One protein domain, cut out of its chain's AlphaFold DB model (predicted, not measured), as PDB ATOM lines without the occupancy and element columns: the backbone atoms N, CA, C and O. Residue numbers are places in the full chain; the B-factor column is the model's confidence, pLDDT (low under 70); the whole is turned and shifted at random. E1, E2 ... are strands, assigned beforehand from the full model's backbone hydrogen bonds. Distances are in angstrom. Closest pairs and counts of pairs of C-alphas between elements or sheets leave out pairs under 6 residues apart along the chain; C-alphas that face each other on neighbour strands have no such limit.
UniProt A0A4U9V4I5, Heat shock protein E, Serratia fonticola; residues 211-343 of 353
ATOM      1  N   SER A 211      -9.237 -41.983  25.929       81.19
ATOM      2  CA  SER A 211      -8.826 -42.859  24.839       81.19
ATOM      3  C   SER A 211      -9.526 -42.468  23.534       81.19
ATOM      4  O   SER A 211     -10.420 -41.619  23.513       81.19
ATOM      5  N   SER A 212      -9.168 -43.124  22.427       71.31
ATOM      6  CA  SER A 212      -9.795 -42.898  21.115       71.31
ATOM      7  C   SER A 212     -11.295 -43.215  21.070       71.31
ATOM      8  O   SER A 212     -11.973 -42.788  20.141       71.31
ATOM      9  N   ILE A 213     -11.813 -43.948  22.060       77.81
ATOM     10  CA  ILE A 213     -13.238 -44.276  22.217       77.81
ATOM     11  C   ILE A 213     -13.923 -43.427  23.302       77.81
ATOM     12  O   ILE A 213     -15.027 -43.747  23.731       77.81
ATOM     13  N   GLY A 214     -13.258 -42.373  23.788       78.00
ATOM     14  CA  GLY A 214     -13.812 -41.430  24.762       78.00
ATOM     15  C   GLY A 214     -13.778 -41.899  26.220       78.00
ATOM     16  O   GLY A 214     -14.199 -41.155  27.100       78.00
ATOM     17  N   GLN A 215     -13.247 -43.088  26.517       85.81
ATOM     18  CA  GLN A 215     -13.130 -43.584  27.894       85.81
ATOM     19  C   GLN A 215     -11.846 -43.105  28.565       85.81
ATOM     20  O   GLN A 215     -10.793 -43.067  27.937       85.81
ATOM     21  N   MET A 216     -11.907 -42.798  29.860       89.00
ATOM     22  CA  MET A 216     -10.708 -42.456  30.624       89.00
ATOM     23  C   MET A 216      -9.771 -43.657  30.742       89.00
ATOM     24  O   MET A 216     -10.163 -44.719  31.222       89.00
ATOM     25  N   GLN A 217      -8.514 -43.457  30.368       92.94
ATOM     26  CA  GLN A 217      -7.479 -44.479  30.373       92.94
ATOM     27  C   GLN A 217      -6.209 -43.920  31.009       92.94
ATOM     28  O   GLN A 217      -5.812 -42.792  30.725       92.94
ATOM     29  N   THR A 218      -5.570 -44.708  31.873       95.75
ATOM     30  CA  THR A 218      -4.270 -44.361  32.458       95.75
ATOM     31  C   THR A 218      -3.177 -45.169  31.767       95.75
ATOM     32  O   THR A 218      -3.239 -46.392  31.769       95.75
ATOM     33  N   ASN A 219      -2.175 -44.502  31.201       95.25
ATOM     34  CA  ASN A 219      -0.985 -45.080  30.591       95.25
ATOM     35  C   ASN A 219       0.251 -44.793  31.450       95.25
ATOM     36  O   ASN A 219       0.557 -43.642  31.761       95.25
ATOM     37  N   TYR A 220       0.981 -45.837  31.799       97.31
ATOM     38  CA  TYR A 220       2.262 -45.791  32.483       97.31
ATOM     39  C   TYR A 220       3.372 -45.951  31.455       97.31
ATOM     40  O   TYR A 220       3.325 -46.862  30.636       97.31
ATOM     41  N   LEU A 221       4.376 -45.085  31.502       97.88
ATOM     42  CA  LEU A 221       5.499 -45.087  30.574       97.88
ATOM     43  C   LEU A 221       6.807 -45.087  31.355       97.88
ATOM     44  O   LEU A 221       7.044 -44.190  32.164       97.88
ATOM     45  N   LEU A 222       7.660 -46.062  31.069       98.12
ATOM     46  CA  LEU A 222       9.053 -46.098  31.487       98.12
ATOM     47  C   LEU A 222       9.938 -45.902  30.258       98.12
ATOM     48  O   LEU A 222       9.867 -46.680  29.311       98.12
ATOM     49  N   SER A 223      10.773 -44.871  30.285       97.88
ATOM     50  CA  SER A 223      11.625 -44.473  29.168       97.88
ATOM     51  C   SER A 223      13.090 -44.490  29.581       97.88
ATOM     52  O   SER A 223      13.450 -43.983  30.640       97.88
ATOM     53  N   PHE A 224      13.943 -45.008  28.708       97.69
ATOM     54  CA  PHE A 224      15.396 -44.958  28.807       97.69
ATOM     55  C   PHE A 224      15.955 -44.303  27.548       97.69
ATOM     56  O   PHE A 224      15.482 -44.569  26.447       97.69
ATOM     57  N   SER A 225      16.972 -43.462  27.694       96.88
ATOM     58  CA  SER A 225      17.668 -42.820  26.584       96.88
ATOM     59  C   SER A 225      19.170 -42.824  26.835       96.88
ATOM     60  O   SER A 225      19.631 -42.398  27.895       96.88
ATOM     61  N   LEU A 226      19.920 -43.342  25.866       95.62
ATOM     62  CA  LEU A 226      21.357 -43.549  25.945       95.62
ATOM     63  C   LEU A 226      22.030 -43.091  24.635       95.62
ATOM     64  O   LEU A 226      21.691 -43.626  23.574       95.62
ATOM     65  N   PRO A 227      23.011 -42.171  24.679       93.94
ATOM     66  CA  PRO A 227      23.901 -41.936  23.548       93.94
ATOM     67  C   PRO A 227      24.716 -43.204  23.257       93.94
ATOM     68  O   PRO A 227      25.333 -43.775  24.153       93.94
ATOM     69  N   LEU A 228      24.740 -43.643  21.999       90.12
ATOM     70  CA  LEU A 228      25.480 -44.827  21.536       90.12
ATOM     71  C   LEU A 228      26.953 -44.539  21.200       90.12
ATOM     72  O   LEU A 228      27.638 -45.387  20.634       90.12
ATOM     73  N   GLY A 229      27.435 -43.348  21.535       84.12
ATOM     74  CA  GLY A 229      28.781 -42.872  21.248       84.12
ATOM     75  C   GLY A 229      29.274 -41.950  22.351       84.12
ATOM     76  O   GLY A 229      28.644 -41.814  23.403       84.12
ATOM     77  N   ARG A 230      30.431 -41.338  22.123       78.06
ATOM     78  CA  ARG A 230      31.051 -40.455  23.107       78.06
ATOM     79  C   ARG A 230      30.433 -39.056  23.033       78.06
ATOM     80  O   ARG A 230      29.932 -38.639  21.990       78.06
ATOM     81  N   ASP A 231      30.484 -38.327  24.143       68.31
ATOM     82  CA  ASP A 231      29.911 -36.976  24.234       68.31
ATOM     83  C   ASP A 231      30.668 -35.940  23.370       68.31
ATOM     84  O   ASP A 231      30.149 -34.857  23.115       68.31
ATOM     85  N   ASP A 232      31.887 -36.257  22.914       72.62
ATOM     86  CA  ASP A 232      32.739 -35.411  22.069       72.62
ATOM     87  C   ASP A 232      32.500 -35.583  20.558       72.62
ATOM     88  O   ASP A 232      33.009 -34.792  19.758       72.62
ATOM     89  N   GLU A 233      31.700 -36.568  20.144       79.19
ATOM     90  CA  GLU A 233      31.338 -36.759  18.739       79.19
ATOM     91  C   GLU A 233      30.123 -35.903  18.348       79.19
ATOM     92  O   GLU A 233      29.060 -35.940  18.966       79.19
ATOM     93  N   LEU A 234      30.264 -35.137  17.260       73.56
ATOM     94  CA  LEU A 234      29.245 -34.178  16.805       73.56
ATOM     95  C   LEU A 234      27.916 -34.838  16.379       73.56
ATOM     96  O   LEU A 234      26.883 -34.174  16.347       73.56
ATOM     97  N   HIS A 235      27.941 -36.131  16.040       83.94
ATOM     98  CA  HIS A 235      26.823 -36.873  15.444       83.94
ATOM     99  C   HIS A 235      26.511 -38.174  16.199       83.94
ATOM    100  O   HIS A 235      26.249 -39.206  15.582       83.94
ATOM    101  N   THR A 236      26.546 -38.146  17.532       88.81
ATOM    102  CA  THR A 236      26.297 -39.335  18.358       88.81
ATOM    103  C   THR A 236      24.842 -39.819  18.254       88.81
ATOM    104  O   THR A 236      23.929 -39.098  18.678       88.81
ATOM    105  N   PRO A 237      24.588 -41.040  17.738       93.50
ATOM    106  CA  PRO A 237      23.243 -41.606  17.696       93.50
ATOM    107  C   PRO A 237      22.684 -41.827  19.105       93.50
ATOM    108  O   PRO A 237      23.422 -42.132  20.039       93.50
ATOM    109  N   GLN A 238      21.369 -41.718  19.254       94.50
ATOM    110  CA  GLN A 238      20.642 -41.944  20.500       94.50
ATOM    111  C   GLN A 238      19.810 -43.216  20.390       94.50
ATOM    112  O   GLN A 238      18.997 -43.353  19.471       94.50
ATOM    113  N   LEU A 239      19.979 -44.118  21.354       97.00
ATOM    114  CA  LEU A 239      19.070 -45.227  21.599       97.00
ATOM    115  C   LEU A 239      18.028 -44.794  22.626       97.00
ATOM    116  O   LEU A 239      18.370 -44.335  23.713       97.00
ATOM    117  N   ARG A 240      16.757 -44.979  22.296       97.62
ATOM    118  CA  ARG A 240      15.625 -44.788  23.193       97.62
ATOM    119  C   ARG A 240      14.871 -46.103  23.336       97.62
ATOM    120  O   ARG A 240      14.601 -46.759  22.335       97.62
ATOM    121  N   MET A 241      14.538 -46.480  24.563       97.94
ATOM    122  CA  MET A 241      13.669 -47.614  24.859       97.94
ATOM    123  C   MET A 241      12.485 -47.135  25.685       97.94
ATOM    124  O   MET A 241      12.680 -46.486  26.708       97.94
ATOM    125  N   ASP A 242      11.277 -47.470  25.260       97.88
ATOM    126  CA  ASP A 242      10.033 -47.115  25.931       97.88
ATOM    127  C   ASP A 242       9.244 -48.390  26.246       97.88
ATOM    128  O   ASP A 242       9.062 -49.259  25.391       97.88
ATOM    129  N   LEU A 243       8.769 -48.495  27.481       97.50
ATOM    130  CA  LEU A 243       7.883 -49.548  27.957       97.50
ATOM    131  C   LEU A 243       6.595 -48.883  28.427       97.50
ATOM    132  O   LEU A 243       6.613 -48.100  29.376       97.50
ATOM    133  N   SER A 244       5.489 -49.180  27.757       96.44
ATOM    134  CA  SER A 244       4.178 -48.621  28.065       96.44
ATOM    135  C   SER A 244       3.226 -49.695  28.565       96.44
ATOM    136  O   SER A 244       3.169 -50.787  27.995       96.44
ATOM    137  N   HIS A 245       2.437 -49.369  29.580       95.06
ATOM    138  CA  HIS A 245       1.359 -50.211  30.069       95.06
ATOM    139  C   HIS A 245       0.133 -49.361  30.361       95.06
ATOM    140  O   HIS A 245       0.244 -48.385  31.096       95.06
ATOM    141  N   ASP A 246      -1.027 -49.723  29.828       92.50
ATOM    142  CA  ASP A 246      -2.257 -48.989  30.103       92.50
ATOM    143  C   ASP A 246      -3.239 -49.753  30.997       92.50
ATOM    144  O   ASP A 246      -3.142 -50.962  31.206       92.50
ATOM    145  N   SER A 247      -4.211 -49.018  31.539       91.69
ATOM    146  CA  SER A 247      -5.270 -49.541  32.404       91.69
ATOM    147  C   SER A 247      -6.210 -50.535  31.716       91.69
ATOM    148  O   SER A 247      -7.059 -51.112  32.388       91.69
ATOM    149  N   SER A 248      -6.088 -50.728  30.402       89.12
ATOM    150  CA  SER A 248      -6.811 -51.740  29.628       89.12
ATOM    151  C   SER A 248      -5.956 -52.987  29.391       89.12
ATOM    152  O   SER A 248      -6.256 -53.767  28.492       89.12
ATOM    153  N   GLU A 249      -4.890 -53.177  30.177       89.38
ATOM    154  CA  GLU A 249      -3.933 -54.286  30.100       89.38
ATOM    155  C   GLU A 249      -3.114 -54.332  28.803       89.38
ATOM    156  O   GLU A 249      -2.452 -55.335  28.496       89.38
ATOM    157  N   ARG A 250      -3.105 -53.245  28.022       90.81
ATOM    158  CA  ARG A 250      -2.216 -53.172  26.871       90.81
ATOM    159  C   ARG A 250      -0.795 -52.982  27.360       90.81
ATOM    160  O   ARG A 250      -0.516 -52.232  28.293       90.81
ATOM    161  N   TYR A 251       0.115 -53.671  26.703       94.19
ATOM    162  CA  TYR A 251       1.536 -53.599  26.947       94.19
ATOM    163  C   TYR A 251       2.244 -53.360  25.623       94.19
ATOM    164  O   TYR A 251       1.954 -54.033  24.631       94.19
ATOM    165  N   GLY A 252       3.152 -52.393  25.619       95.62
ATOM    166  CA  GLY A 252       3.923 -51.988  24.457       95.62
ATOM    167  C   GLY A 252       5.389 -51.819  24.818       95.62
ATOM    168  O   GLY A 252       5.726 -51.285  25.872       95.62
ATOM    169  N   GLN A 253       6.258 -52.274  23.928       97.00
ATOM    170  CA  GLN A 253       7.693 -52.055  23.987       97.00
ATOM    171  C   GLN A 253       8.121 -51.388  22.691       97.00
ATOM    172  O   GLN A 253       7.716 -51.821  21.610       97.00
ATOM    173  N   GLN A 254       8.955 -50.365  22.785       97.06
ATOM    174  CA  GLN A 254       9.497 -49.671  21.630       97.06
ATOM    175  C   GLN A 254      10.987 -49.420  21.829       97.06
ATOM    176  O   GLN A 254      11.413 -48.970  22.887       97.06
ATOM    177  N   ALA A 255      11.775 -49.687  20.794       98.12
ATOM    178  CA  ALA A 255      13.179 -49.325  20.711       98.12
ATOM    179  C   ALA A 255      13.387 -48.454  19.472       98.12
ATOM    180  O   ALA A 255      13.025 -48.844  18.363       98.12
ATOM    181  N   THR A 256      13.977 -47.279  19.662       98.00
ATOM    182  CA  THR A 256      14.253 -46.321  18.593       98.00
ATOM    183  C   THR A 256      15.729 -45.961  18.591       98.00
ATOM    184  O   THR A 256      16.266 -45.552  19.616       98.00
ATOM    185  N   VAL A 257      16.378 -46.065  17.435       97.81
ATOM    186  CA  VAL A 257      17.712 -45.505  17.197       97.81
ATOM    187  C   VAL A 257      17.554 -44.317  16.268       97.81
ATOM    188  O   VAL A 257      17.005 -44.448  15.176       97.81
ATOM    189  N   SER A 258      18.025 -43.151  16.692       96.62
ATOM    190  CA  SER A 258      17.929 -41.921  15.902       96.62
ATOM    191  C   SER A 258      19.216 -41.116  15.961       96.62
ATOM    192  O   SER A 258      20.006 -41.262  16.890       96.62
ATOM    193  N   GLY A 259      19.453 -40.283  14.956       94.88
ATOM    194  CA  GLY A 259      20.665 -39.480  14.873       94.88
ATOM    195  C   GLY A 259      20.567 -38.389  13.821       94.88
ATOM    196  O   GLY A 259      19.559 -38.251  13.120       94.88
ATOM    197  N   THR A 260      21.640 -37.611  13.715       94.94
ATOM    198  CA  THR A 260      21.793 -36.579  12.688       94.94
ATOM    199  C   THR A 260      23.096 -36.776  11.927       94.94
ATOM    200  O   THR A 260      24.005 -37.454  12.397       94.94
ATOM    201  N   SER A 261      23.166 -36.238  10.715       91.31
ATOM    202  CA  SER A 261      24.333 -36.311   9.846       91.31
ATOM    203  C   SER A 261      24.409 -35.083   8.934       91.31
ATOM    204  O   SER A 261      23.409 -34.409   8.664       91.31
ATOM    205  N   GLY A 262      25.607 -34.818   8.419       88.38
ATOM    206  CA  GLY A 262      25.922 -33.669   7.577       88.38
ATOM    207  C   GLY A 262      26.541 -32.517   8.365       88.38
ATOM    208  O   GLY A 262      26.307 -32.361   9.552       88.38
ATOM    209  N   VAL A 263      27.330 -31.688   7.682       84.56
ATOM    210  CA  VAL A 263      28.123 -30.606   8.299       84.56
ATOM    211  C   VAL A 263      27.269 -29.633   9.128       84.56
ATOM    212  O   VAL A 263      27.750 -29.077  10.111       84.56
ATOM    213  N   GLU A 264      26.001 -29.443   8.754       85.81
ATOM    214  CA  GLU A 264      25.041 -28.567   9.440       85.81
ATOM    215  C   GLU A 264      23.877 -29.347  10.087       85.81
ATOM    216  O   GLU A 264      22.798 -28.786  10.308       85.81
ATOM    217  N   ASN A 265      24.058 -30.650  10.351       89.62
ATOM    218  CA  ASN A 265      23.000 -31.569  10.796       89.62
ATOM    219  C   ASN A 265      21.792 -31.577   9.845       89.62
ATOM    220  O   ASN A 265      20.635 -31.645  10.268       89.62
ATOM    221  N   GLN A 266      22.050 -31.441   8.540       92.88
ATOM    222  CA  GLN A 266      20.992 -31.324   7.541       92.88
ATOM    223  C   GLN A 266      20.188 -32.613   7.335       92.88
ATOM    224  O   GLN A 266      19.068 -32.537   6.843       92.88
ATOM    225  N   LEU A 267      20.722 -33.782   7.695       95.31
ATOM    226  CA  LEU A 267      20.021 -35.062   7.630       95.31
ATOM    227  C   LEU A 267      19.706 -35.543   9.047       95.31
ATOM    228  O   LEU A 267      20.594 -35.620   9.885       95.31
ATOM    229  N   SER A 268      18.457 -35.904   9.313       96.19
ATOM    230  CA  SER A 268      18.037 -36.611  10.527       96.19
ATOM    231  C   SER A 268      17.427 -37.948  10.136       96.19
ATOM    232  O   SER A 268      16.673 -38.009   9.166       96.19
ATOM    233  N   TYR A 269      17.725 -39.005  10.881       96.38
ATOM    234  CA  TYR A 269      17.202 -40.344  10.619       96.38
ATOM    235  C   TYR A 269      16.714 -41.005  11.906       96.38
ATOM    236  O   TYR A 269      17.187 -40.691  13.001       96.38
ATOM    237  N   GLY A 270      15.766 -41.927  11.767       97.75
ATOM    238  CA  GLY A 270      15.208 -42.710  12.860       97.75
ATOM    239  C   GLY A 270      14.788 -44.092  12.381       97.75
ATOM    240  O   GLY A 270      14.243 -44.242  11.290       97.75
ATOM    241  N   ILE A 271      15.075 -45.101  13.195       97.94
ATOM    242  CA  ILE A 271      14.599 -46.471  13.020       97.94
ATOM    243  C   ILE A 271      13.924 -46.868  14.322       97.94
ATOM    244  O   ILE A 271      14.554 -46.824  15.378       97.94
ATOM    245  N   THR A 272      12.669 -47.282  14.238       98.06
ATOM    246  CA  THR A 272      11.868 -47.705  15.381       98.06
ATOM    247  C   THR A 272      11.406 -49.136  15.172       98.06
ATOM    248  O   THR A 272      10.855 -49.476  14.129       98.06
ATOM    249  N   ALA A 273      11.595 -49.976  16.181       97.44
ATOM    250  CA  ALA A 273      10.978 -51.288  16.287       97.44
ATOM    251  C   ALA A 273      10.059 -51.286  17.506       97.44
ATOM    252  O   ALA A 273      10.442 -50.807  18.572       97.44
ATOM    253  N   MET A 274       8.847 -51.811  17.362       96.50
ATOM    254  CA  MET A 274       7.896 -51.889  18.461       96.50
ATOM    255  C   MET A 274       7.120 -53.198  18.444       96.50
ATOM    256  O   MET A 274       6.850 -53.776  17.392       96.50
ATOM    257  N   ASN A 275       6.742 -53.663  19.623       95.50
ATOM    258  CA  ASN A 275       5.853 -54.797  19.798       95.50
ATOM    259  C   ASN A 275       4.804 -54.441  20.847       95.50
ATOM    260  O   ASN A 275       5.137 -53.890  21.893       95.50
ATOM    261  N   ALA A 276       3.545 -54.752  20.558       93.75
ATOM    262  CA  ALA A 276       2.464 -54.592  21.514       93.75
ATOM    263  C   ALA A 276       1.557 -55.827  21.547       93.75
ATOM    264  O   ALA A 276       1.394 -56.542  20.549       93.75
ATOM    265  N   ASN A 277       0.958 -56.077  22.710       93.06
ATOM    266  CA  ASN A 277       0.013 -57.174  22.913       93.06
ATOM    267  C   ASN A 277      -1.380 -56.845  22.318       93.06
ATOM    268  O   ASN A 277      -1.532 -55.934  21.502       93.06
ATOM    269  N   GLN A 278      -2.399 -57.641  22.666       86.62
ATOM    270  CA  GLN A 278      -3.795 -57.437  22.234       86.62
ATOM    271  C   GLN A 278      -3.976 -57.345  20.710       86.62
ATOM    272  O   GLN A 278      -4.753 -56.551  20.188       86.62
ATOM    273  N   GLY A 279      -3.235 -58.173  19.972       79.25
ATOM    274  CA  GLY A 279      -3.373 -58.277  18.522       79.25
ATOM    275  C   GLY A 279      -2.629 -57.215  17.709       79.25
ATOM    276  O   GLY A 279      -2.589 -57.379  16.492       79.25
ATOM    277  N   MET A 280      -1.986 -56.222  18.342       83.44
ATOM    278  CA  MET A 280      -1.169 -55.191  17.674       83.44
ATOM    279  C   MET A 280       0.102 -55.782  17.035       83.44
ATOM    280  O   MET A 280       0.446 -55.453  15.901       83.44
ATOM    281  N   GLY A 281       0.761 -56.723  17.720       91.00
ATOM    282  CA  GLY A 281       1.915 -57.452  17.197       91.00
ATOM    283  C   GLY A 281       3.164 -56.587  17.012       91.00
ATOM    284  O   GLY A 281       3.287 -55.500  17.578       91.00
ATOM    285  N   THR A 282       4.117 -57.099  16.232       95.00
ATOM    286  CA  THR A 282       5.361 -56.390  15.904       95.00
ATOM    287  C   THR A 282       5.139 -55.431  14.743       95.00
ATOM    288  O   THR A 282       4.514 -55.777  13.740       95.00
ATOM    289  N   SER A 283       5.701 -54.236  14.858       95.94
ATOM    290  CA  SER A 283       5.787 -53.261  13.778       95.94
ATOM    291  C   SER A 283       7.125 -52.538  13.815       95.94
ATOM    292  O   SER A 283       7.857 -52.580  14.805       95.94
ATOM    293  N   GLY A 284       7.472 -51.907  12.704       97.12
ATOM    294  CA  GLY A 284       8.695 -51.140  12.582       97.12
ATOM    295  C   GLY A 284       8.524 -49.996  11.606       97.12
ATOM    296  O   GLY A 284       7.722 -50.074  10.673       97.12
ATOM    297  N   SER A 285       9.276 -48.932  11.831       97.44
ATOM    298  CA  SER A 285       9.287 -47.769  10.964       97.44
ATOM    299  C   SER A 285      10.694 -47.234  10.769       97.44
ATOM    300  O   SER A 285      11.575 -47.380  11.616       97.44
ATOM    301  N   VAL A 286      10.902 -46.628   9.608       97.94
ATOM    302  CA  VAL A 286      12.105 -45.886   9.262       97.94
ATOM    303  C   VAL A 286      11.660 -44.515   8.795       97.94
ATOM    304  O   VAL A 286      10.775 -44.402   7.947       97.94
ATOM    305  N   ASN A 287      12.271 -43.476   9.342       97.56
ATOM    306  CA  ASN A 287      12.002 -42.103   8.961       97.56
ATOM    307  C   ASN A 287      13.301 -41.346   8.685       97.56
ATOM    308  O   ASN A 287      14.344 -41.602   9.286       97.56
ATOM    309  N   GLY A 288      13.219 -40.383   7.776       97.19
ATOM    310  CA  GLY A 288      14.323 -39.523   7.382       97.19
ATOM    311  C   GLY A 288      13.827 -38.119   7.072       97.19
ATOM    312  O   GLY A 288      12.780 -37.944   6.454       97.19
ATOM    313  N   ASN A 289      14.583 -37.115   7.502       97.00
ATOM    314  CA  ASN A 289      14.334 -35.715   7.188       97.00
ATOM    315  C   ASN A 289      15.614 -35.092   6.640       97.00
ATOM    316  O   ASN A 289      16.659 -35.181   7.281       97.00
ATOM    317  N   TYR A 290      15.535 -34.449   5.480       96.25
ATOM    318  CA  TYR A 290      16.654 -33.762   4.852       96.25
ATOM    319  C   TYR A 290      16.325 -32.287   4.638       96.25
ATOM    320  O   TYR A 290      15.470 -31.929   3.829       96.25
ATOM    321  N   ARG A 291      17.024 -31.412   5.354       95.56
ATOM    322  CA  ARG A 291      16.894 -29.961   5.249       95.56
ATOM    323  C   ARG A 291      17.921 -29.419   4.262       95.56
ATOM    324  O   ARG A 291      19.077 -29.200   4.612       95.56
ATOM    325  N   SER A 292      17.488 -29.174   3.030       93.25
ATOM    326  CA  SER A 292      18.305 -28.472   2.040       93.25
ATOM    327  C   SER A 292      18.327 -26.959   2.311       93.25
ATOM    328  O   SER A 292      17.720 -26.464   3.259       93.25
ATOM    329  N   ARG A 293      19.009 -26.196   1.450       90.81
ATOM    330  CA  ARG A 293      19.035 -24.723   1.521       90.81
ATOM    331  C   ARG A 293      17.730 -24.057   1.084       90.81
ATOM    332  O   ARG A 293      17.542 -22.886   1.379       90.81
ATOM    333  N   VAL A 294      16.858 -24.778   0.380       93.44
ATOM    334  CA  VAL A 294      15.658 -24.215  -0.268       93.44
ATOM    335  C   VAL A 294      14.359 -24.884   0.177       93.44
ATOM    336  O   VAL A 294      13.302 -24.269   0.113       93.44
ATOM    337  N   SER A 295      14.433 -26.126   0.647       95.19
ATOM    338  CA  SER A 295      13.289 -26.925   1.092       95.19
ATOM    339  C   SER A 295      13.710 -27.986   2.110       95.19
ATOM    340  O   SER A 295      14.863 -28.429   2.132       95.19
ATOM    341  N   ALA A 296      12.780 -28.399   2.959       96.19
ATOM    342  CA  ALA A 296      12.910 -29.554   3.827       96.19
ATOM    343  C   ALA A 296      12.109 -30.719   3.238       96.19
ATOM    344  O   ALA A 296      10.948 -30.568   2.871       96.19
ATOM    345  N   LEU A 297      12.749 -31.877   3.135       97.12
ATOM    346  CA  LEU A 297      12.159 -33.122   2.666       97.12
ATOM    347  C   LEU A 297      11.974 -34.056   3.856       97.12
ATOM    348  O   LEU A 297      12.865 -34.154   4.701       97.12
ATOM    349  N   SER A 298      10.857 -34.765   3.905       97.19
ATOM    350  CA  SER A 298      10.585 -35.798   4.899       97.19
ATOM    351  C   SER A 298      10.098 -37.068   4.219       97.19
ATOM    352  O   SER A 298       9.442 -37.034   3.178       97.19
ATOM    353  N   GLY A 299      10.437 -38.208   4.803       97.94
ATOM    354  CA  GLY A 299       9.974 -39.507   4.353       97.94
ATOM    355  C   GLY A 299       9.865 -40.457   5.530       97.94
ATOM    356  O   GLY A 299      10.769 -40.512   6.362       97.94
ATOM    357  N   THR A 300       8.774 -41.210   5.585       97.88
ATOM    358  CA  THR A 300       8.548 -42.237   6.599       97.88
ATOM    359  C   THR A 300       7.955 -43.465   5.939       97.88
ATOM    360  O   THR A 300       7.033 -43.374   5.134       97.88
ATOM    361  N   TYR A 301       8.456 -44.630   6.313       97.88
ATOM    362  CA  TYR A 301       7.893 -45.912   5.935       97.88
ATOM    363  C   TYR A 301       7.668 -46.740   7.193       97.88
ATOM    364  O   TYR A 301       8.566 -46.855   8.021       97.88
ATOM    365  N   SER A 302       6.467 -47.282   7.361       97.44
ATOM    366  CA  SER A 302       6.058 -48.065   8.528       97.44
ATOM    367  C   SER A 302       5.358 -49.341   8.085       97.44
ATOM    368  O   SER A 302       4.508 -49.320   7.198       97.44
ATOM    369  N   THR A 303       5.681 -50.457   8.726       96.75
ATOM    370  CA  THR A 303       5.069 -51.760   8.465       96.75
ATOM    371  C   THR A 303       4.680 -52.417   9.778       96.75
ATOM    372  O   THR A 303       5.409 -52.338  10.767       96.75
ATOM    373  N   GLY A 304       3.543 -53.103   9.794       94.69
ATOM    374  CA  GLY A 304       3.053 -53.804  10.972       94.69
ATOM    375  C   GLY A 304       2.053 -54.889  10.617       94.69
ATOM    376  O   GLY A 304       1.843 -55.221   9.448       94.69
ATOM    377  N   LYS A 305       1.414 -55.465  11.635       91.94
ATOM    378  CA  LYS A 305       0.393 -56.486  11.415       91.94
ATOM    379  C   LYS A 305      -0.838 -55.861  10.746       91.94
ATOM    380  O   LYS A 305      -1.547 -55.073  11.359       91.94
ATOM    381  N   GLY A 306      -1.091 -56.237   9.493       90.75
ATOM    382  CA  GLY A 306      -2.277 -55.816   8.739       90.75
ATOM    383  C   GLY A 306      -2.181 -54.439   8.076       90.75
ATOM    384  O   GLY A 306      -3.183 -53.981   7.536       90.75
ATOM    385  N   TYR A 307      -1.014 -53.785   8.083       93.25
ATOM    386  CA  TYR A 307      -0.836 -52.515   7.379       93.25
ATOM    387  C   TYR A 307       0.605 -52.279   6.916       93.25
ATOM    388  O   TYR A 307       1.576 -52.735   7.526       93.25
ATOM    389  N   GLN A 308       0.718 -51.488   5.854       95.88
ATOM    390  CA  GLN A 308       1.938 -50.826   5.410       95.88
ATOM    391  C   GLN A 308       1.567 -49.384   5.084       95.88
ATOM    392  O   GLN A 308       0.539 -49.134   4.459       95.88
ATOM    393  N   SER A 309       2.371 -48.435   5.545       96.50
ATOM    394  CA  SER A 309       2.139 -47.013   5.326       96.50
ATOM    395  C   SER A 309       3.438 -46.342   4.916       96.50
ATOM    396  O   SER A 309       4.484 -46.563   5.525       96.50
ATOM    397  N   GLY A 310       3.365 -45.526   3.873       97.44
ATOM    398  CA  GLY A 310       4.462 -44.697   3.402       97.44
ATOM    399  C   GLY A 310       3.985 -43.262   3.275       97.44
ATOM    400  O   GLY A 310       2.904 -43.011   2.746       97.44
ATOM    401  N   SER A 311       4.791 -42.321   3.748       97.50
ATOM    402  CA  SER A 311       4.562 -40.897   3.551       97.50
ATOM    403  C   SER A 311       5.840 -40.221   3.081       97.50
ATOM    404  O   SER A 311       6.949 -40.592   3.465       97.50
ATOM    405  N   ALA A 312       5.674 -39.224   2.222       97.31
ATOM    406  CA  ALA A 312       6.731 -38.330   1.791       97.31
ATOM    407  C   ALA A 312       6.173 -36.908   1.774       97.31
ATOM    408  O   ALA A 312       5.011 -36.697   1.426       97.31
ATOM    409  N   GLY A 313       6.992 -35.943   2.171       97.00
ATOM    410  CA  GLY A 313       6.604 -34.546   2.259       97.00
ATOM    411  C   GLY A 313       7.736 -33.625   1.836       97.00
ATOM    412  O   GLY A 313       8.915 -33.951   1.968       97.00
ATOM    413  N   MET A 314       7.362 -32.454   1.333       96.31
ATOM    414  CA  MET A 314       8.276 -31.349   1.093       96.31
ATOM    415  C   MET A 314       7.654 -30.076   1.653       96.31
ATOM    416  O   MET A 314       6.517 -29.747   1.325       96.31
ATOM    417  N   THR A 315       8.404 -29.358   2.480       95.94
ATOM    418  CA  THR A 315       8.008 -28.066   3.043       95.94
ATOM    419  C   THR A 315       9.059 -27.009   2.729       95.94
ATOM    420  O   THR A 315      10.254 -27.286   2.624       95.94
ATOM    421  N   GLY A 316       8.618 -25.774   2.532       94.31
ATOM    422  CA  GLY A 316       9.490 -24.645   2.244       94.31
ATOM    423  C   GLY A 316       8.672 -23.387   2.000       94.31
ATOM    424  O   GLY A 316       7.469 -23.456   1.754       94.31
ATOM    425  N   THR A 317       9.338 -22.243   2.064       95.75
ATOM    426  CA  THR A 317       8.744 -20.931   1.825       95.75
ATOM    427  C   THR A 317       9.380 -20.298   0.598       95.75
ATOM    428  O   THR A 317      10.601 -20.334   0.421       95.75
ATOM    429  N   VAL A 318       8.534 -19.691  -0.231       94.81
ATOM    430  CA  VAL A 318       8.932 -18.889  -1.387       94.81
ATOM    431  C   VAL A 318       8.717 -17.423  -1.041       94.81
ATOM    432  O   VAL A 318       7.603 -17.021  -0.713       94.81
ATOM    433  N   ILE A 319       9.778 -16.623  -1.112       93.25
ATOM    434  CA  ILE A 319       9.739 -15.186  -0.842       93.25
ATOM    435  C   ILE A 319       9.993 -14.462  -2.161       93.25
ATOM    436  O   ILE A 319      11.100 -14.514  -2.698       93.25
ATOM    437  N   ALA A 320       8.967 -13.788  -2.677       93.62
ATOM    438  CA  ALA A 320       9.102 -12.880  -3.808       93.62
ATOM    439  C   ALA A 320       9.455 -11.474  -3.297       93.62
ATOM    440  O   ALA A 320       8.754 -10.919  -2.452       93.62
ATOM    441  N   HIS A 321      10.546 -10.903  -3.800       91.81
ATOM    442  CA  HIS A 321      11.023  -9.565  -3.451       91.81
ATOM    443  C   HIS A 321      11.570  -8.847  -4.695       91.81
ATOM    444  O   HIS A 321      11.725  -9.445  -5.756       91.81
ATOM    445  N   ALA A 322      11.900  -7.556  -4.581       92.19
ATOM    446  CA  ALA A 322      12.369  -6.747  -5.717       92.19
ATOM    447  C   ALA A 322      13.637  -7.300  -6.410       92.19
ATOM    448  O   ALA A 322      13.867  -7.033  -7.584       92.19
ATOM    449  N   GLY A 323      14.446  -8.080  -5.686       87.06
ATOM    450  CA  GLY A 323      15.656  -8.738  -6.190       87.06
ATOM    451  C   GLY A 323      15.426 -10.134  -6.787       87.06
ATOM    452  O   GLY A 323      16.398 -10.773  -7.180       87.06
ATOM    453  N   GLY A 324      14.180 -10.622  -6.838       91.19
ATOM    454  CA  GLY A 324      13.825 -11.922  -7.408       91.19
ATOM    455  C   GLY A 324      13.044 -12.823  -6.449       91.19
ATOM    456  O   GLY A 324      12.216 -12.367  -5.660       91.19
ATOM    457  N   ILE A 325      13.286 -14.128  -6.558       93.25
ATOM    458  CA  ILE A 325      12.627 -15.156  -5.751       93.25
ATOM    459  C   ILE A 325      13.693 -15.874  -4.930       93.25
ATOM    460  O   ILE A 325      14.635 -16.438  -5.487       93.25
ATOM    461  N   THR A 326      13.515 -15.884  -3.612       92.69
ATOM    462  CA  THR A 326      14.366 -16.622  -2.676       92.69
ATOM    463  C   THR A 326      13.571 -17.760  -2.046       92.69
ATOM    464  O   THR A 326      12.419 -17.585  -1.648       92.69
ATOM    465  N   PHE A 327      14.193 -18.932  -1.941       94.25
ATOM    466  CA  PHE A 327      13.606 -20.124  -1.331       94.25
ATOM    467  C   PHE A 327      14.280 -20.414   0.004       94.25
ATOM    468  O   PHE A 327      15.486 -20.218   0.150       94.25
ATOM    469  N   THR A 328      13.516 -20.918   0.965       93.19
ATOM    470  CA  THR A 328      14.035 -21.308   2.276       93.19
ATOM    471  C   THR A 328      13.266 -22.512   2.819       93.19
ATOM    472  O   THR A 328      12.050 -22.583   2.650       93.19
ATOM    473  N   PRO A 329      13.924 -23.459   3.511       93.00
ATOM    474  CA  PRO A 329      13.242 -24.581   4.151       93.00
ATOM    475  C   PRO A 329      12.413 -24.160   5.377       93.00
ATOM    476  O   PRO A 329      11.735 -24.999   5.961       93.00
ATOM    477  N   TYR A 330      12.505 -22.898   5.812       90.62
ATOM    478  CA  TYR A 330      11.864 -22.404   7.029       90.62
ATOM    479  C   TYR A 330      10.582 -21.633   6.726       90.62
ATOM    480  O   TYR A 330      10.546 -20.797   5.824       90.62
ATOM    481  N   THR A 331       9.556 -21.856   7.536       89.50
ATOM    482  CA  THR A 331       8.324 -21.060   7.551       89.50
ATOM    483  C   THR A 331       8.310 -20.221   8.820       89.50
ATOM    484  O   THR A 331       8.565 -20.735   9.908       89.50
ATOM    485  N   SER A 332       8.087 -18.919   8.674       88.94
ATOM    486  CA  SER A 332       8.051 -17.958   9.773       88.94
ATOM    487  C   SER A 332       7.157 -16.783   9.392       88.94
ATOM    488  O   SER A 332       6.942 -16.539   8.208       88.94
ATOM    489  N   ASP A 333       6.683 -16.037  10.383       88.69
ATOM    490  CA  ASP A 333       5.978 -14.773  10.157       88.69
ATOM    491  C   ASP A 333       6.956 -13.614   9.909       88.69
ATOM    492  O   ASP A 333       6.589 -12.582   9.355       88.69
ATOM    493  N   THR A 334       8.221 -13.765  10.324       90.75
ATOM    494  CA  THR A 334       9.265 -12.743  10.178       90.75
ATOM    495  C   THR A 334      10.480 -13.326   9.467       90.75
ATOM    496  O   THR A 334      11.084 -14.293   9.929       90.75
ATOM    497  N   PHE A 335      10.878 -12.703   8.357       88.19
ATOM    498  CA  PHE A 335      12.048 -13.100   7.578       88.19
ATOM    499  C   PHE A 335      13.101 -11.994   7.569       88.19
ATOM    500  O   PHE A 335      12.791 -10.831   7.325       88.19
ATOM    501  N   ALA A 336      14.361 -12.378   7.763       89.81
ATOM    502  CA  ALA A 336      15.504 -11.539   7.428       89.81
ATOM    503  C   ALA A 336      16.005 -11.941   6.033       89.81
ATOM    504  O   ALA A 336      16.476 -13.064   5.841       89.81
ATOM    505  N   LEU A 337      15.883 -11.038   5.058       86.44
ATOM    506  CA  LEU A 337      16.387 -11.247   3.702       86.44
ATOM    507  C   LEU A 337      17.812 -10.697   3.594       86.44
ATOM    508  O   LEU A 337      18.044  -9.518   3.853       86.44
ATOM    509  N   VAL A 338      18.759 -11.545   3.194       85.44
ATOM    510  CA  VAL A 338      20.164 -11.165   3.005       85.44
ATOM    511  C   VAL A 338      20.472 -11.128   1.511       85.44
ATOM    512  O   VAL A 338      20.456 -12.166   0.851       85.44
ATOM    513  N   GLU A 339      20.761  -9.943   0.976       81.75
ATOM    514  CA  GLU A 339      21.168  -9.753  -0.420       81.75
ATOM    515  C   GLU A 339      22.693  -9.601  -0.507       81.75
ATOM    516  O   GLU A 339      23.264  -8.635  -0.006       81.75
ATOM    517  N   ALA A 340      23.361 -10.553  -1.161       81.75
ATOM    518  CA  ALA A 340      24.804 -10.516  -1.394       81.75
ATOM    519  C   ALA A 340      25.087 -10.660  -2.897       81.75
ATOM    520  O   ALA A 340      25.123 -11.770  -3.425       81.75
ATOM    521  N   LYS A 341      25.278  -9.531  -3.596       68.56
ATOM    522  CA  LYS A 341      25.403  -9.478  -5.069       68.56
ATOM    523  C   LYS A 341      26.673 -10.136  -5.635       68.56
ATOM    524  O   LYS A 341      26.706 -10.419  -6.827       68.56
ATOM    525  N   GLU A 342      27.688 -10.425  -4.811       55.81
ATOM    526  CA  GLU A 342      29.023 -10.827  -5.302       55.81
ATOM    527  C   GLU A 342      29.648 -12.081  -4.654       55.81
ATOM    528  O   GLU A 342      30.831 -12.341  -4.853       55.81
ATOM    529  N   GLN A 343      28.903 -12.923  -3.923       48.41
ATOM    530  CA  GLN A 343      29.475 -14.163  -3.361       48.41
ATOM    531  C   GLN A 343      28.684 -15.424  -3.718       48.41
ATOM    532  O   GLN A 343      27.561 -15.638  -3.268       48.41
TER     533      GLN A 343
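What this domain is: This is residues 211 to 343 of the 353 residues of the protein "Heat shock protein E" of Serratia fonticola (UniProt A0A4U9V4I5). Seven long strands, E1 to E7, stand side by side as one curved, twisted wall, an open sheet with no named element over either face. Past one end of E7 the chain runs on into a small separate hairpin, E8 and E9, which lengthens the domain, and a tail of residues 329 to 343 follows it. The printed part has 133 residues with nine named strands, E1 to E9 in chain order, and no named helix; the class is all strand. The large sheet has the order E1, E2, E3, E4, E5, E6, E7, all antiparallel. The whole is loose, with a radius of gyration of the C-alphas of 20.4 A, and elongated, spanning 64 by 41 by 26 A.

Where its parts are: E1, residues 216 to 227, is the longest strand by residues; it begins at C-alpha 216 (-10.708, -42.456, 30.624) and measures 35.3 A from first to last C-alpha. E2 holds residues 238 to 246. E3, residues 251 to 261, measures 33.3 A, E4, residues 267 to 276, 29.7 A, and E5, residues 281 to 291, 33.5 A. E6 holds residues 296 to 304 and E7 residues 307 to 315, with C-alpha 315 at (8.008, -28.066, 3.043). E8, residues 317 to 321, and E9, residues 324 to 328, are short; E9 ends at C-alpha 328 (14.035, -21.308, 2.276).

How they stand to each other: E1 to E7 form a meander, each strand the antiparallel neighbour of the one before, and each successive pair is a hairpin. From edge strand E1 to edge strand E7 the strands' lines turn by 67 degrees and the way across the sheet turns by 70 degrees. Between E1 and E2, N 222 and O 243 are 2.8 A apart, within hydrogen-bond range. The same holds for N 240 and O 256 between E2 and E3, at 2.8 A, and for N 257 and O 271 between E3 and E4, at 2.9 A. Also within hydrogen-bond range are N 272 and O 285 between E4 and E5, at 2.8 A, N 286 and O 301 between E5 and E6, at 2.8 A, and N 300 and O 311 between E6 and E7, at 2.9 A. E7 runs on into E8 at 16 degrees across a break of 1 residue, and the two meet only through their link. E8 and E9 are an antiparallel hairpin, with N 319 and O 326 at 2.9 A. E9 and E6 are only just apart, at 8.5 A.

The domain as a whole: The two C-alphas farthest apart, those of Glu 249 and Glu 342, are 65.0 A from each other. The printed part has no cut and no long link; E1 to E2 is short, with 10 residues between them, and the other links are tight. The mean pLDDT of the printed part is 91.5, and residue 231 and residues 341 to 343 are under 70.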